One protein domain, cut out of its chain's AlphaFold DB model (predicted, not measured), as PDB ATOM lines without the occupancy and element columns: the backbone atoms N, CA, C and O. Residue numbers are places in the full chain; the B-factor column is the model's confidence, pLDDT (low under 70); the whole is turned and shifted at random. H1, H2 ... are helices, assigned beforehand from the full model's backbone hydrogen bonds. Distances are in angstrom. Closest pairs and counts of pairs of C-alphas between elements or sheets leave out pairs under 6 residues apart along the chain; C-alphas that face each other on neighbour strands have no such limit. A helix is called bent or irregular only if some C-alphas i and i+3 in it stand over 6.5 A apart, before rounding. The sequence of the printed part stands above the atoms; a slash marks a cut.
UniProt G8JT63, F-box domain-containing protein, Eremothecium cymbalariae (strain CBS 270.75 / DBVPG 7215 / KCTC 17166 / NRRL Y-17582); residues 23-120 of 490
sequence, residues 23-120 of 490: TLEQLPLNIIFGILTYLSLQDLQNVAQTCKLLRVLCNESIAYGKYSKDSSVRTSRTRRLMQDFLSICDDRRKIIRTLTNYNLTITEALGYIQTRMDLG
ATOM      1  N   THR A  23     170.013 126.769 212.536       87.38
ATOM      2  CA  THR A  23     170.904 127.901 212.768       87.38
ATOM      3  C   THR A  23     172.045 127.456 213.676       87.38
ATOM      4  O   THR A  23     171.896 126.558 214.505       87.38
ATOM      5  N   LEU A  24     173.206 128.105 213.566       86.31
ATOM      6  CA  LEU A  24     174.340 127.813 214.450       86.31
ATOM      7  C   LEU A  24     173.956 127.972 215.935       86.31
ATOM      8  O   LEU A  24     174.479 127.276 216.795       86.31
ATOM      9  N   GLU A  25     172.981 128.836 216.232       83.12
ATOM     10  CA  GLU A  25     172.404 129.014 217.568       83.12
ATOM     11  C   GLU A  25     171.534 127.848 218.052       83.12
ATOM     12  O   GLU A  25     171.076 127.885 219.187       83.12
ATOM     13  N   GLN A  26     171.263 126.836 217.235       88.69
ATOM     14  CA  GLN A  26     170.557 125.623 217.648       88.69
ATOM     15  C   GLN A  26     171.524 124.472 217.932       88.69
ATOM     16  O   GLN A  26     171.169 123.550 218.665       88.69
ATOM     17  N   LEU A  27     172.767 124.551 217.445       92.38
ATOM     18  CA  LEU A  27     173.779 123.537 217.722       92.38
ATOM     19  C   LEU A  27     174.226 123.578 219.188       92.38
ATOM     20  O   LEU A  27     174.391 124.672 219.743       92.38
ATOM     21  N   PRO A  28     174.458 122.413 219.810       93.12
ATOM     22  CA  PRO A  28     175.112 122.337 221.106       93.12
ATOM     23  C   PRO A  28     176.482 123.040 221.096       93.12
ATOM     24  O   PRO A  28     177.252 122.951 220.137       93.12
ATOM     25  N   LEU A  29     176.804 123.756 222.162       91.94
ATOM     26  CA  LEU A  29     178.009 124.545 222.365       91.94
ATOM     27  C   LEU A  29     179.245 123.691 222.364       91.94
ATOM     28  O   LEU A  29     180.266 124.148 221.877       91.94
ATOM     29  N   ASN A  30     179.179 122.476 222.901       90.75
ATOM     30  CA  ASN A  30     180.301 121.552 222.817       90.75
ATOM     31  C   ASN A  30     180.674 121.270 221.348       90.75
ATOM     32  O   ASN A  30     181.860 121.198 221.029       90.75
ATOM     33  N   ILE A  31     179.686 121.186 220.448       93.50
ATOM     34  CA  ILE A  31     179.901 121.017 219.007       93.50
ATOM     35  C   ILE A  31     180.427 122.308 218.382       93.50
ATOM     36  O   ILE A  31     181.434 122.263 217.679       93.50
ATOM     37  N   ILE A  32     179.808 123.459 218.671       94.31
ATOM     38  CA  ILE A  32     180.277 124.764 218.169       94.31
ATOM     39  C   ILE A  32     181.728 124.997 218.597       94.31
ATOM     40  O   ILE A  32     182.582 125.299 217.772       94.31
ATOM     41  N   PHE A  33     182.022 124.812 219.880       92.44
ATOM     42  CA  PHE A  33     183.350 124.979 220.450       92.44
ATOM     43  C   PHE A  33     184.349 124.000 219.835       92.44
ATOM     44  O   PHE A  33     185.451 124.404 219.478       92.44
ATOM     45  N   GLY A  34     183.943 122.743 219.626       92.44
ATOM     46  CA  GLY A  34     184.726 121.758 218.888       92.44
ATOM     47  C   GLY A  34     185.109 122.261 217.497       92.44
ATOM     48  O   GLY A  34     186.291 122.288 217.174       92.44
ATOM     49  N   ILE A  35     184.145 122.748 216.709       94.81
ATOM     50  CA  ILE A  35     184.400 123.321 215.376       94.81
ATOM     51  C   ILE A  35     185.397 124.483 215.469       94.81
ATOM     52  O   ILE A  35     186.382 124.495 214.735       94.81
ATOM     53  N   LEU A  36     185.188 125.418 216.403       95.31
ATOM     54  CA  LEU A  36     186.071 126.574 216.588       95.31
ATOM     55  C   LEU A  36     187.512 126.159 216.919       95.31
ATOM     56  O   LEU A  36     188.447 126.754 216.396       95.31
ATOM     57  N   THR A  37     187.721 125.103 217.715       93.44
ATOM     58  CA  THR A  37     189.081 124.632 218.044       93.44
ATOM     59  C   THR A  37     189.870 124.071 216.854       93.44
ATOM     60  O   THR A  37     191.097 123.992 216.936       93.44
ATOM     61  N   TYR A  38     189.203 123.711 215.749       94.44
ATOM     62  CA  TYR A  38     189.854 123.248 214.516       94.44
ATOM     63  C   TYR A  38     190.130 124.365 213.503       94.44
ATOM     64  O   TYR A  38     190.842 124.131 212.527       94.44
ATOM     65  N   LEU A  39     189.586 125.566 213.711       96.06
ATOM     66  CA  LEU A  39     189.789 126.692 212.804       96.06
ATOM     67  C   LEU A  39     191.181 127.313 212.976       96.06
ATOM     68  O   LEU A  39     191.768 127.309 214.062       96.06
ATOM     69  N   SER A  40     191.713 127.878 211.889       95.69
ATOM     70  CA  SER A  40     192.945 128.665 211.952       95.69
ATOM     71  C   SER A  40     192.719 129.964 212.734       95.69
ATOM     72  O   SER A  40     191.588 130.433 212.878       95.69
ATOM     73  N   LEU A  41     193.794 130.596 213.219       95.69
ATOM     74  CA  LEU A  41     193.678 131.878 213.926       95.69
ATOM     75  C   LEU A  41     193.022 132.959 213.048       95.69
ATOM     76  O   LEU A  41     192.249 133.769 213.554       95.69
ATOM     77  N   GLN A  42     193.293 132.946 211.739       97.00
ATOM     78  CA  GLN A  42     192.699 133.886 210.790       97.00
ATOM     79  C   GLN A  42     191.191 133.651 210.630       97.00
ATOM     80  O   GLN A  42     190.408 134.602 210.648       97.00
ATOM     81  N   ASP A  43     190.768 132.391 210.530       97.75
ATOM     82  CA  ASP A  43     189.348 132.042 210.420       97.75
ATOM     83  C   ASP A  43     188.599 132.367 211.712       97.75
ATOM     84  O   ASP A  43     187.501 132.920 211.666       97.75
ATOM     85  N   LEU A  44     189.214 132.113 212.870       96.69
ATOM     86  CA  LEU A  44     188.670 132.503 214.171       96.69
ATOM     87  C   LEU A  44     188.451 134.015 214.271       96.69
ATOM     88  O   LEU A  44     187.416 134.444 214.776       96.69
ATOM     89  N   GLN A  45     189.376 134.831 213.757       96.44
ATOM     90  CA  GLN A  45     189.199 136.285 213.709       96.44
ATOM     91  C   GLN A  45     188.006 136.688 212.836       96.44
ATOM     92  O   GLN A  45     187.216 137.537 213.249       96.44
ATOM     93  N   ASN A  46     187.839 136.061 211.670       97.50
ATOM     94  CA  ASN A  46     186.705 136.321 210.781       97.50
ATOM     95  C   ASN A  46     185.375 135.911 211.439       97.50
ATOM     96  O   ASN A  46     184.413 136.680 211.447       97.50
ATOM     97  N   VAL A  47     185.324 134.735 212.071       96.69
ATOM     98  CA  VAL A  47     184.134 134.229 212.776       96.69
ATOM     99  C   VAL A  47     183.792 135.104 213.986       96.69
ATOM    100  O   VAL A  47     182.626 135.443 214.192       96.69
ATOM    101  N   ALA A  48     184.785 135.566 214.746       96.31
ATOM    102  CA  ALA A  48     184.605 136.460 215.892       96.31
ATOM    103  C   ALA A  48     184.019 137.844 215.532       96.31
ATOM    104  O   ALA A  48     183.519 138.564 216.409       96.31
ATOM    105  N   GLN A  49     184.069 138.244 214.259       96.75
ATOM    106  CA  GLN A  49     183.456 139.485 213.778       96.75
ATOM    107  C   GLN A  49     181.953 139.340 213.506       96.75
ATOM    108  O   GLN A  49     181.249 140.347 213.514       96.75
ATOM    109  N   THR A  50     181.444 138.114 213.338       95.69
ATOM    110  CA  THR A  50     180.047 137.867 212.935       95.69
ATOM    111  C   THR A  50     179.037 138.147 214.048       95.69
ATOM    112  O   THR A  50     178.029 138.810 213.815       95.69
ATOM    113  N   CYS A  51     179.291 137.690 215.281       93.44
ATOM    114  CA  CYS A  51     178.421 137.972 216.421       93.44
ATOM    115  C   CYS A  51     179.178 137.992 217.758       93.44
ATOM    116  O   CYS A  51     180.262 137.423 217.902       93.44
ATOM    117  N   LYS A  52     178.595 138.655 218.769       92.19
ATOM    118  CA  LYS A  52     179.211 138.795 220.105       92.19
ATOM    119  C   LYS A  52     179.438 137.449 220.791       92.19
ATOM    120  O   LYS A  52     180.462 137.269 221.439       92.19
ATOM    121  N   LEU A  53     178.503 136.511 220.629       89.94
ATOM    122  CA  LEU A  53     178.629 135.171 221.192       89.94
ATOM    123  C   LEU A  53     179.827 134.436 220.583       89.94
ATOM    124  O   LEU A  53     180.695 133.958 221.309       89.94
ATOM    125  N   LEU A  54     179.906 134.394 219.252       93.62
ATOM    126  CA  LEU A  54     181.020 133.756 218.559       93.62
ATOM    127  C   LEU A  54     182.347 134.428 218.885       93.62
ATOM    128  O   LEU A  54     183.339 133.729 219.009       93.62
ATOM    129  N   ARG A  55     182.373 135.742 219.122       94.12
ATOM    130  CA  ARG A  55     183.572 136.430 219.614       94.12
ATOM    131  C   ARG A  55     184.064 135.874 220.947       94.12
ATOM    132  O   ARG A  55     185.249 135.575 221.068       94.12
ATOM    133  N   VAL A  56     183.169 135.727 221.926       91.75
ATOM    134  CA  VAL A  56     183.516 135.144 223.229       91.75
ATOM    135  C   VAL A  56     183.991 133.707 223.031       91.75
ATOM    136  O   VAL A  56     185.100 133.381 223.432       91.75
ATOM    137  N   LEU A  57     183.225 132.877 222.318       92.75
ATOM    138  CA  LEU A  57     183.594 131.478 222.080       92.75
ATOM    139  C   LEU A  57     184.916 131.327 221.309       92.75
ATOM    140  O   LEU A  57     185.678 130.417 221.613       92.75
ATOM    141  N   CYS A  58     185.224 132.215 220.359       95.19
ATOM    142  CA  CYS A  58     186.499 132.218 219.640       95.19
ATOM    143  C   CYS A  58     187.661 132.557 220.579       95.19
ATOM    144  O   CYS A  58     188.653 131.830 220.595       95.19
ATOM    145  N   ASN A  59     187.530 133.600 221.404       92.38
ATOM    146  CA  ASN A  59     188.553 133.965 222.390       92.38
ATOM    147  C   ASN A  59     188.828 132.810 223.362       92.38
ATOM    148  O   ASN A  59     189.984 132.477 223.626       92.38
ATOM    149  N   GLU A  60     187.768 132.152 223.830       91.62
ATOM    150  CA  GLU A  60     187.884 130.961 224.666       91.62
ATOM    151  C   GLU A  60     188.523 129.802 223.898       91.62
ATOM    152  O   GLU A  60     189.428 129.157 224.409       91.62
ATOM    153  N   SER A  61     188.136 129.550 222.648       93.50
ATOM    154  CA  SER A  61     188.734 128.473 221.851       93.50
ATOM    155  C   SER A  61     190.241 128.665 221.647       93.50
ATOM    156  O   SER A  61     190.979 127.684 221.639       93.50
ATOM    157  N   ILE A  62     190.727 129.912 221.581       92.44
ATOM    158  CA  ILE A  62     192.160 130.232 221.521       92.44
ATOM    159  C   ILE A  62     192.828 129.942 222.870       92.44
ATOM    160  O   ILE A  62     193.876 129.293 222.909       92.44
ATOM    161  N   ALA A  63     192.218 130.384 223.973       88.69
ATOM    162  CA  ALA A  63     192.719 130.120 225.321       88.69
ATOM    163  C   ALA A  63     192.782 128.610 225.614       88.69
ATOM    164  O   ALA A  63     193.770 128.115 226.157       88.69
ATOM    165  N   TYR A  64     191.761 127.863 225.186       85.62
ATOM    166  CA  TYR A  64     191.629 126.431 225.429       85.62
ATOM    167  C   TYR A  64     192.259 125.533 224.374       85.62
ATOM    168  O   TYR A  64     192.523 124.361 224.655       85.62
ATOM    169  N   GLY A  65     192.573 126.068 223.196       86.19
ATOM    170  CA  GLY A  65     193.238 125.340 222.122       86.19
ATOM    171  C   GLY A  65     194.538 124.694 222.600       86.19
ATOM    172  O   GLY A  65     194.804 123.543 222.255       86.19
ATOM    173  N   LYS A  66     195.277 125.368 223.493       79.81
ATOM    174  CA  LYS A  66     196.475 124.819 224.147       79.81
ATOM    175  C   LYS A  66     196.154 123.564 224.972       79.81
ATOM    176  O   LYS A  66     196.684 122.492 224.701       79.81
ATOM    177  N   TYR A  67     195.179 123.646 225.880       79.31
ATOM    178  CA  TYR A  67     194.791 122.518 226.744       79.31
ATOM    179  C   TYR A  67     194.133 121.352 225.996       79.31
ATOM    180  O   TYR A  67     194.104 120.226 226.501       79.31
ATOM    181  N   SER A  68     193.554 121.607 224.821       80.44
ATOM    182  CA  SER A  68     192.954 120.558 223.990       80.44
ATOM    183  C   SER A  68     194.008 119.660 223.335       80.44
ATOM    184  O   SER A  68     193.790 118.454 223.230       80.44
ATOM    185  N   LYS A  69     195.162 120.230 222.963       83.94
ATOM    186  CA  LYS A  69     196.254 119.516 222.290       83.94
ATOM    187  C   LYS A  69     197.174 118.809 223.280       83.94
ATOM    188  O   LYS A  69     197.626 117.703 222.999       83.94
ATOM    189  N   ASP A  70     197.368 119.383 224.464       84.19
ATOM    190  CA  ASP A  70     198.190 118.763 225.499       84.19
ATOM    191  C   ASP A  70     197.476 117.554 226.111       84.19
ATOM    192  O   ASP A  70     196.458 117.692 226.793       84.19
ATOM    193  N   SER A  71     198.017 116.352 225.907       83.50
ATOM    194  CA  SER A  71     197.485 115.101 226.474       83.50
ATOM    195  C   SER A  71     197.871 114.875 227.943       83.50
ATOM    196  O   SER A  71     197.718 113.767 228.456       83.50
ATOM    197  N   SER A  72     198.410 115.889 228.622       87.44
ATOM    198  CA  SER A  72     198.861 115.771 230.008       87.44
ATOM    199  C   SER A  72     197.709 115.402 230.951       87.44
ATOM    200  O   SER A  72     196.591 115.907 230.858       87.44
ATOM    201  N   VAL A  73     197.984 114.549 231.940       77.75
ATOM    202  CA  VAL A  73     196.994 114.162 232.962       77.75
ATOM    203  C   VAL A  73     196.443 115.395 233.692       77.75
ATOM    204  O   VAL A  73     195.260 115.431 234.032       77.75
ATOM    205  N   ARG A  74     197.249 116.453 233.863       76.44
ATOM    206  CA  ARG A  74     196.811 117.714 234.486       76.44
ATOM    207  C   ARG A  74     195.757 118.455 233.656       76.44
ATOM    208  O   ARG A  74     194.804 118.981 234.225       76.44
ATOM    209  N   THR A  75     195.880 118.461 232.328       81.44
ATOM    210  CA  THR A  75     194.942 119.163 231.435       81.44
ATOM    211  C   THR A  75     193.630 118.401 231.266       81.44
ATOM    212  O   THR A  75     192.599 119.016 230.990       81.44
ATOM    213  N   SER A  76     193.621 117.085 231.519       83.69
ATOM    214  CA  SER A  76     192.415 116.249 231.435       83.69
ATOM    215  C   SER A  76     191.284 116.726 232.358       83.69
ATOM    216  O   SER A  76     190.120 116.755 231.952       83.69
ATOM    217  N   ARG A  77     191.615 117.184 233.574       81.56
ATOM    218  CA  ARG A  77     190.627 117.675 234.547       81.56
ATOM    219  C   ARG A  77     190.016 119.000 234.108       81.56
ATOM    220  O   ARG A  77     188.797 119.144 234.148       81.56
ATOM    221  N   THR A  78     190.844 119.941 233.662       82.38
ATOM    222  CA  THR A  78     190.388 121.235 233.138       82.38
ATOM    223  C   THR A  78     189.540 121.050 231.882       82.38
ATOM    224  O   THR A  78     188.504 121.696 231.742       82.38
ATOM    225  N   ARG A  79     189.924 120.116 231.004       85.12
ATOM    226  CA  ARG A  79     189.158 119.753 229.805       85.12
ATOM    227  C   ARG A  79     187.784 119.192 230.157       85.12
ATOM    228  O   ARG A  79     186.797 119.639 229.585       85.12
ATOM    229  N   ARG A  80     187.714 118.256 231.108       87.06
ATOM    230  CA  ARG A  80     186.443 117.690 231.579       87.06
ATOM    231  C   ARG A  80     185.553 118.773 232.179       87.06
ATOM    232  O   ARG A  80     184.421 118.926 231.754       87.06
ATOM    233  N   LEU A  81     186.112 119.589 233.073       85.25
ATOM    234  CA  LEU A  81     185.380 120.687 233.696       85.25
ATOM    235  C   LEU A  81     184.811 121.673 232.666       85.25
ATOM    236  O   LEU A  81     183.673 122.115 232.801       85.25
ATOM    237  N   MET A  82     185.594 122.009 231.642       87.06
ATOM    238  CA  MET A  82     185.124 122.833 230.533       87.06
ATOM    239  C   MET A  82     183.971 122.160 229.784       87.06
ATOM    240  O   MET A  82     182.953 122.797 229.540       87.06
ATOM    241  N   GLN A  83     184.105 120.878 229.436       88.75
ATOM    242  CA  GLN A  83     183.050 120.141 228.739       88.75
ATOM    243  C   GLN A  83     181.744 120.124 229.535       88.75
ATOM    244  O   GLN A  83     180.689 120.369 228.956       88.75
ATOM    245  N   ASP A  84     181.810 119.925 230.851       89.19
ATOM    246  CA  ASP A  84     180.609 119.945 231.688       89.19
ATOM    247  C   ASP A  84     180.033 121.352 231.851       89.19
ATOM    248  O   ASP A  84     178.821 121.543 231.926       89.19
ATOM    249  N   PHE A  85     180.890 122.373 231.902       89.19
ATOM    250  CA  PHE A  85     180.426 123.754 231.907       89.19
ATOM    251  C   PHE A  85     179.680 124.086 230.611       89.19
ATOM    252  O   PHE A  85     178.609 124.693 230.659       89.19
ATOM    253  N   LEU A  86     180.209 123.651 229.465       89.44
ATOM    254  CA  LEU A  86     179.557 123.813 228.169       89.44
ATOM    255  C   LEU A  86     178.242 123.031 228.104       89.44
ATOM    256  O   LEU A  86     177.255 123.602 227.651       89.44
ATOM    257  N   SER A  87     178.179 121.802 228.628       89.50
ATOM    258  CA  SER A  87     176.926 121.034 228.658       89.50
ATOM    259  C   SER A  87     175.865 121.687 229.550       89.50
ATOM    260  O   SER A  87     174.697 121.747 229.186       89.50
ATOM    261  N   ILE A  88     176.258 122.256 230.695       88.31
ATOM    262  CA  ILE A  88     175.344 123.024 231.558       88.31
ATOM    263  C   ILE A  88     174.857 124.296 230.846       88.31
ATOM    264  O   ILE A  88     173.699 124.698 230.990       88.31
ATOM    265  N   CYS A  89     175.736 124.945 230.083       87.44
ATOM    266  CA  CYS A  89     175.379 126.106 229.276       87.44
ATOM    267  C   CYS A  89     174.464 125.743 228.099       87.44
ATOM    268  O   CYS A  89     173.641 126.576 227.714       87.44
ATOM    269  N   ASP A  90     174.563 124.523 227.568       88.75
ATOM    270  CA  ASP A  90     173.710 124.017 226.491       88.75
ATOM    271  C   ASP A  90     172.260 123.899 226.931       88.75
ATOM    272  O   ASP A  90     171.369 124.469 226.295       88.75
ATOM    273  N   ASP A  91     172.037 123.281 228.090       88.19
ATOM    274  CA  ASP A  91     170.705 123.171 228.687       88.19
ATOM    275  C   ASP A  91     170.111 124.552 228.993       88.19
ATOM    276  O   ASP A  91     168.892 124.745 229.042       88.19
ATOM    277  N   ARG A  92     170.974 125.546 229.239       87.06
ATOM    278  CA  ARG A  92     170.580 126.866 229.735       87.06
ATOM    279  C   ARG A  92     171.275 127.980 228.954       87.06
ATOM    280  O   ARG A  92     171.946 128.830 229.537       87.06
ATOM    281  N   ARG A  93     171.009 128.081 227.643       83.94
ATOM    282  CA  ARG A  93     171.536 129.144 226.740       83.94
ATOM    283  C   ARG A  93     171.382 130.580 227.262       83.94
ATOM    284  O   ARG A  93     172.104 131.491 226.864       83.94
ATOM    285  N   LYS A  94     170.434 130.793 228.171       87.19
ATOM    286  CA  LYS A  94     170.264 132.014 228.963       87.19
ATOM    287  C   LYS A  94     171.562 132.461 229.671       87.19
ATOM    288  O   LYS A  94     171.863 133.651 229.635       87.19
ATOM    289  N   ILE A  95     172.358 131.534 230.215       86.38
ATOM    290  CA  ILE A  95     173.668 131.817 230.838       86.38
ATOM    291  C   ILE A  95     174.634 132.418 229.830       86.38
ATOM    292  O   ILE A  95     175.377 133.342 230.116       86.38
ATOM    293  N   ILE A  96     174.642 131.904 228.613       85.12
ATOM    294  CA  ILE A  96     175.587 132.370 227.607       85.12
ATOM    295  C   ILE A  96     175.277 133.788 227.186       85.12
ATOM    296  O   ILE A  96     176.185 134.595 226.998       85.12
ATOM    297  N   ARG A  97     173.987 134.113 227.079       87.75
ATOM    298  CA  ARG A  97     173.563 135.489 226.842       87.75
ATOM    299  C   ARG A  97     174.028 136.394 227.976       87.75
ATOM    300  O   ARG A  97     174.501 137.486 227.690       87.75
ATOM    301  N   THR A  98     173.965 135.952 229.236       88.31
ATOM    302  CA  THR A  98     174.491 136.752 230.351       88.31
ATOM    303  C   THR A  98     176.014 136.870 230.296       88.31
ATOM    304  O   THR A  98     176.499 137.995 230.334       88.31
ATOM    305  N   LEU A  99     176.763 135.781 230.097       86.50
ATOM    306  CA  LEU A  99     178.225 135.812 229.912       86.50
ATOM    307  C   LEU A  99     178.625 136.791 228.802       86.50
ATOM    308  O   LEU A  99     179.448 137.677 229.015       86.50
ATOM    309  N   THR A 100     177.957 136.701 227.651       88.94
ATOM    310  CA  THR A 100     178.203 137.573 226.495       88.94
ATOM    311  C   THR A 100     177.857 139.032 226.796       88.94
ATOM    312  O   THR A 100     178.592 139.932 226.404       88.94
ATOM    313  N   ASN A 101     176.760 139.295 227.512       91.75
ATOM    314  CA  ASN A 101     176.349 140.656 227.871       91.75
ATOM    315  C   ASN A 101     177.299 141.314 228.878       91.75
ATOM    316  O   ASN A 101     177.489 142.527 228.827       91.75
ATOM    317  N   TYR A 102     177.892 140.526 229.776       88.69
ATOM    318  CA  TYR A 102     178.856 141.006 230.765       88.69
ATOM    319  C   TYR A 102     180.310 140.952 230.278       88.69
ATOM    320  O   TYR A 102     181.197 141.346 231.030       88.69
ATOM    321  N   ASN A 103     180.559 140.511 229.037       86.50
ATOM    322  CA  ASN A 103     181.897 140.212 228.511       86.50
ATOM    323  C   ASN A 103     182.706 139.293 229.445       86.50
ATOM    324  O   ASN A 103     183.920 139.444 229.555       86.50
ATOM    325  N   LEU A 104     182.026 138.378 230.142       88.69
ATOM    326  CA  LEU A 104     182.665 137.458 231.069       88.69
ATOM    327  C   LEU A 104     183.231 136.278 230.283       88.69
ATOM    328  O   LEU A 104     182.512 135.630 229.515       88.69
ATOM    329  N   THR A 105     184.504 135.994 230.508       87.94
ATOM    330  CA  THR A 105     185.158 134.805 229.961       87.94
ATOM    331  C   THR A 105     184.654 133.541 230.663       87.94
ATOM    332  O   THR A 105     184.218 133.569 231.820       87.94
ATOM    333  N   ILE A 106     184.700 132.397 229.978       86.81
ATOM    334  CA  ILE A 106     184.368 131.099 230.584       86.81
ATOM    335  C   ILE A 106     185.365 130.783 231.704       86.81
ATOM    336  O   ILE A 106     184.976 130.269 232.753       86.81
ATOM    337  N   THR A 107     186.636 131.145 231.518       85.44
ATOM    338  CA  THR A 107     187.673 131.033 232.554       85.44
ATOM    339  C   THR A 107     187.319 131.825 233.817       85.44
ATOM    340  O   THR A 107     187.381 131.265 234.910       85.44
ATOM    341  N   GLU A 108     186.884 133.084 233.701       88.69
ATOM    342  CA  GLU A 108     186.422 133.893 234.840       88.69
ATOM    343  C   GLU A 108     185.163 133.312 235.488       88.69
ATOM    344  O   GLU A 108     185.070 133.271 236.717       88.69
ATOM    345  N   ALA A 109     184.206 132.826 234.688       88.00
ATOM    346  CA  ALA A 109     182.998 132.174 235.196       88.00
ATOM    347  C   ALA A 109     183.348 130.939 236.037       88.00
ATOM    348  O   ALA A 109     182.855 130.769 237.157       88.00
ATOM    349  N   LEU A 110     184.246 130.097 235.523       84.38
ATOM    350  CA  LEU A 110     184.764 128.929 236.223       84.38
ATOM    351  C   LEU A 110     185.551 129.328 237.473       84.38
ATOM    352  O   LEU A 110     185.338 128.732 238.526       84.38
ATOM    353  N   GLY A 111     186.395 130.358 237.396       84.88
ATOM    354  CA  GLY A 111     187.143 130.888 238.538       84.88
ATOM    355  C   GLY A 111     186.227 131.405 239.650       84.88
ATOM    356  O   GLY A 111     186.463 131.153 240.836       84.88
ATOM    357  N   TYR A 112     185.118 132.050 239.287       84.62
ATOM    358  CA  TYR A 112     184.098 132.477 240.238       84.62
ATOM    359  C   TYR A 112     183.414 131.282 240.917       84.62
ATOM    360  O   TYR A 112     183.290 131.263 242.145       84.62
ATOM    361  N   ILE A 113     183.022 130.252 240.155       79.81
ATOM    362  CA  ILE A 113     182.441 129.015 240.709       79.81
ATOM    363  C   ILE A 113     183.435 128.337 241.659       79.81
ATOM    364  O   ILE A 113     183.062 127.932 242.761       79.81
ATOM    365  N   GLN A 114     184.701 128.253 241.250       81.44
ATOM    366  CA  GLN A 114     185.791 127.674 242.032       81.44
ATOM    367  C   GLN A 114     185.969 128.369 243.375       81.44
ATOM    368  O   GLN A 114     185.969 127.711 244.417       81.44
ATOM    369  N   THR A 115     186.036 129.699 243.350       82.62
ATOM    370  CA  THR A 115     186.191 130.525 244.551       82.62
ATOM    371  C   THR A 115     184.981 130.396 245.472       82.62
ATOM    372  O   THR A 115     185.128 130.278 246.686       82.62
ATOM    373  N   ARG A 116     183.765 130.381 244.913       78.88
ATOM    374  CA  ARG A 116     182.529 130.320 245.705       78.88
ATOM    375  C   ARG A 116     182.332 128.971 246.399       78.88
ATOM    376  O   ARG A 116     181.748 128.930 247.478       78.88
ATOM    377  N   MET A 117     182.789 127.885 245.786       73.25
ATOM    378  CA  MET A 117     182.604 126.525 246.307       73.25
ATOM    379  C   MET A 117     183.830 125.994 247.070       73.25
ATOM    380  O   MET A 117     183.821 124.825 247.465       73.25
ATOM    381  N   ASP A 118     184.853 126.833 247.275       77.75
ATOM    382  CA  ASP A 118     186.105 126.512 247.976       77.75
ATOM    383  C   ASP A 118     186.800 125.260 247.413       77.75
ATOM    384  O   ASP A 118     187.085 124.280 248.103       77.75
ATOM    385  N   LEU A 119     187.000 125.258 246.095       68.19
ATOM    386  CA  LEU A 119     187.496 124.099 245.343       68.19
ATOM    387  C   LEU A 119     189.028 124.041 245.243       68.19
ATOM    388  O   LEU A 119     189.562 123.188 244.533       68.19
ATOM    389  N   GLY A 120     189.720 124.938 245.952       69.94
ATOM    390  CA  GLY A 120     191.144 125.217 245.773       69.94
ATOM    391  C   GLY A 120     191.413 126.096 244.545       69.94
ATOM    392  O   GLY A 120     190.606 126.158 243.616       69.94
TER     393      GLY A 120
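AT A GLANCE: This is residues 23 to 120 of the 490 residues of the protein "F-box domain-containing protein" of Eremothecium cymbalariae (strain CBS 270.75 / DBVPG 7215 / KCTC 17166 / NRRL Y-17582) (UniProt G8JT63). The longest helix, H4, makes a triangle with H3 and H5, meeting each near an end; H1 packs on H3 and H4 on one side of it, and H2 folds back along H3. H6 begins near the triangle's other side and points away, with residues 112 to 118 sticking out. The printed part has 98 residues with six named helices, H1 to H6 in chain order, and no named strand: all helix. It is compact, with a radius of gyration of the C-alphas of 13.3 A and spans of 37 by 31 by 20 A.

IN THESE COORDINATES: Find C-alpha 73 at (196.994, 114.162, 232.962); from there H4 runs 28.1 A to residue 91. Before it come H1, residues 29 to 38, starting at (178.009, 124.545, 222.365), H2, 41 to 50, and H3, 52 to 69, 25.8 A long. H3 is only just irregular, C-alphas 63 and 66 being 6.6 A apart, with a kink of 44 degrees near residue 63. After H4 look for H5, 93 to 101, and H6, 106 to 116, ending at (182.529, 130.320, 245.705).

HOW THE PARTS SIT: H3 is the hub, touching four helices. Its residues 67 to 68 alone touch H4, in a hairpin at a shallow tilt of 25 degrees; the closest C-alphas, Tyr 67 and Thr 75, are 5.8 A apart. H2 and H3 form another hairpin, at 24 degrees, with C-alphas Ala 48 and Arg 55 closest at 3.9 A. H1 touches H3 at Thr 37 and Ser 61, C-alphas 5.4 A apart, and H4 at Asn 30 and Leu 86, 5.9 A. H5 touches H3, about perpendicular at 81 degrees, C-alphas Leu 53 and Thr 100 closest at 5.8 A. H6 touches no helix; it and H4 are near each other. Every O i to N i+4 pair is within hydrogen-bond range in H5 and H6, against 5 of 6 in H1 and H2, 12 of 14 in H3 and 13 of 15 in H4.

THE WHOLE: The farthest C-alphas, Thr 23 and Gly 120, are 38.8 A apart. The printed part has no cut, and the five links are tight. Its mean pLDDT is 88.2; look for low confidence at residues 119 to 120, under 70.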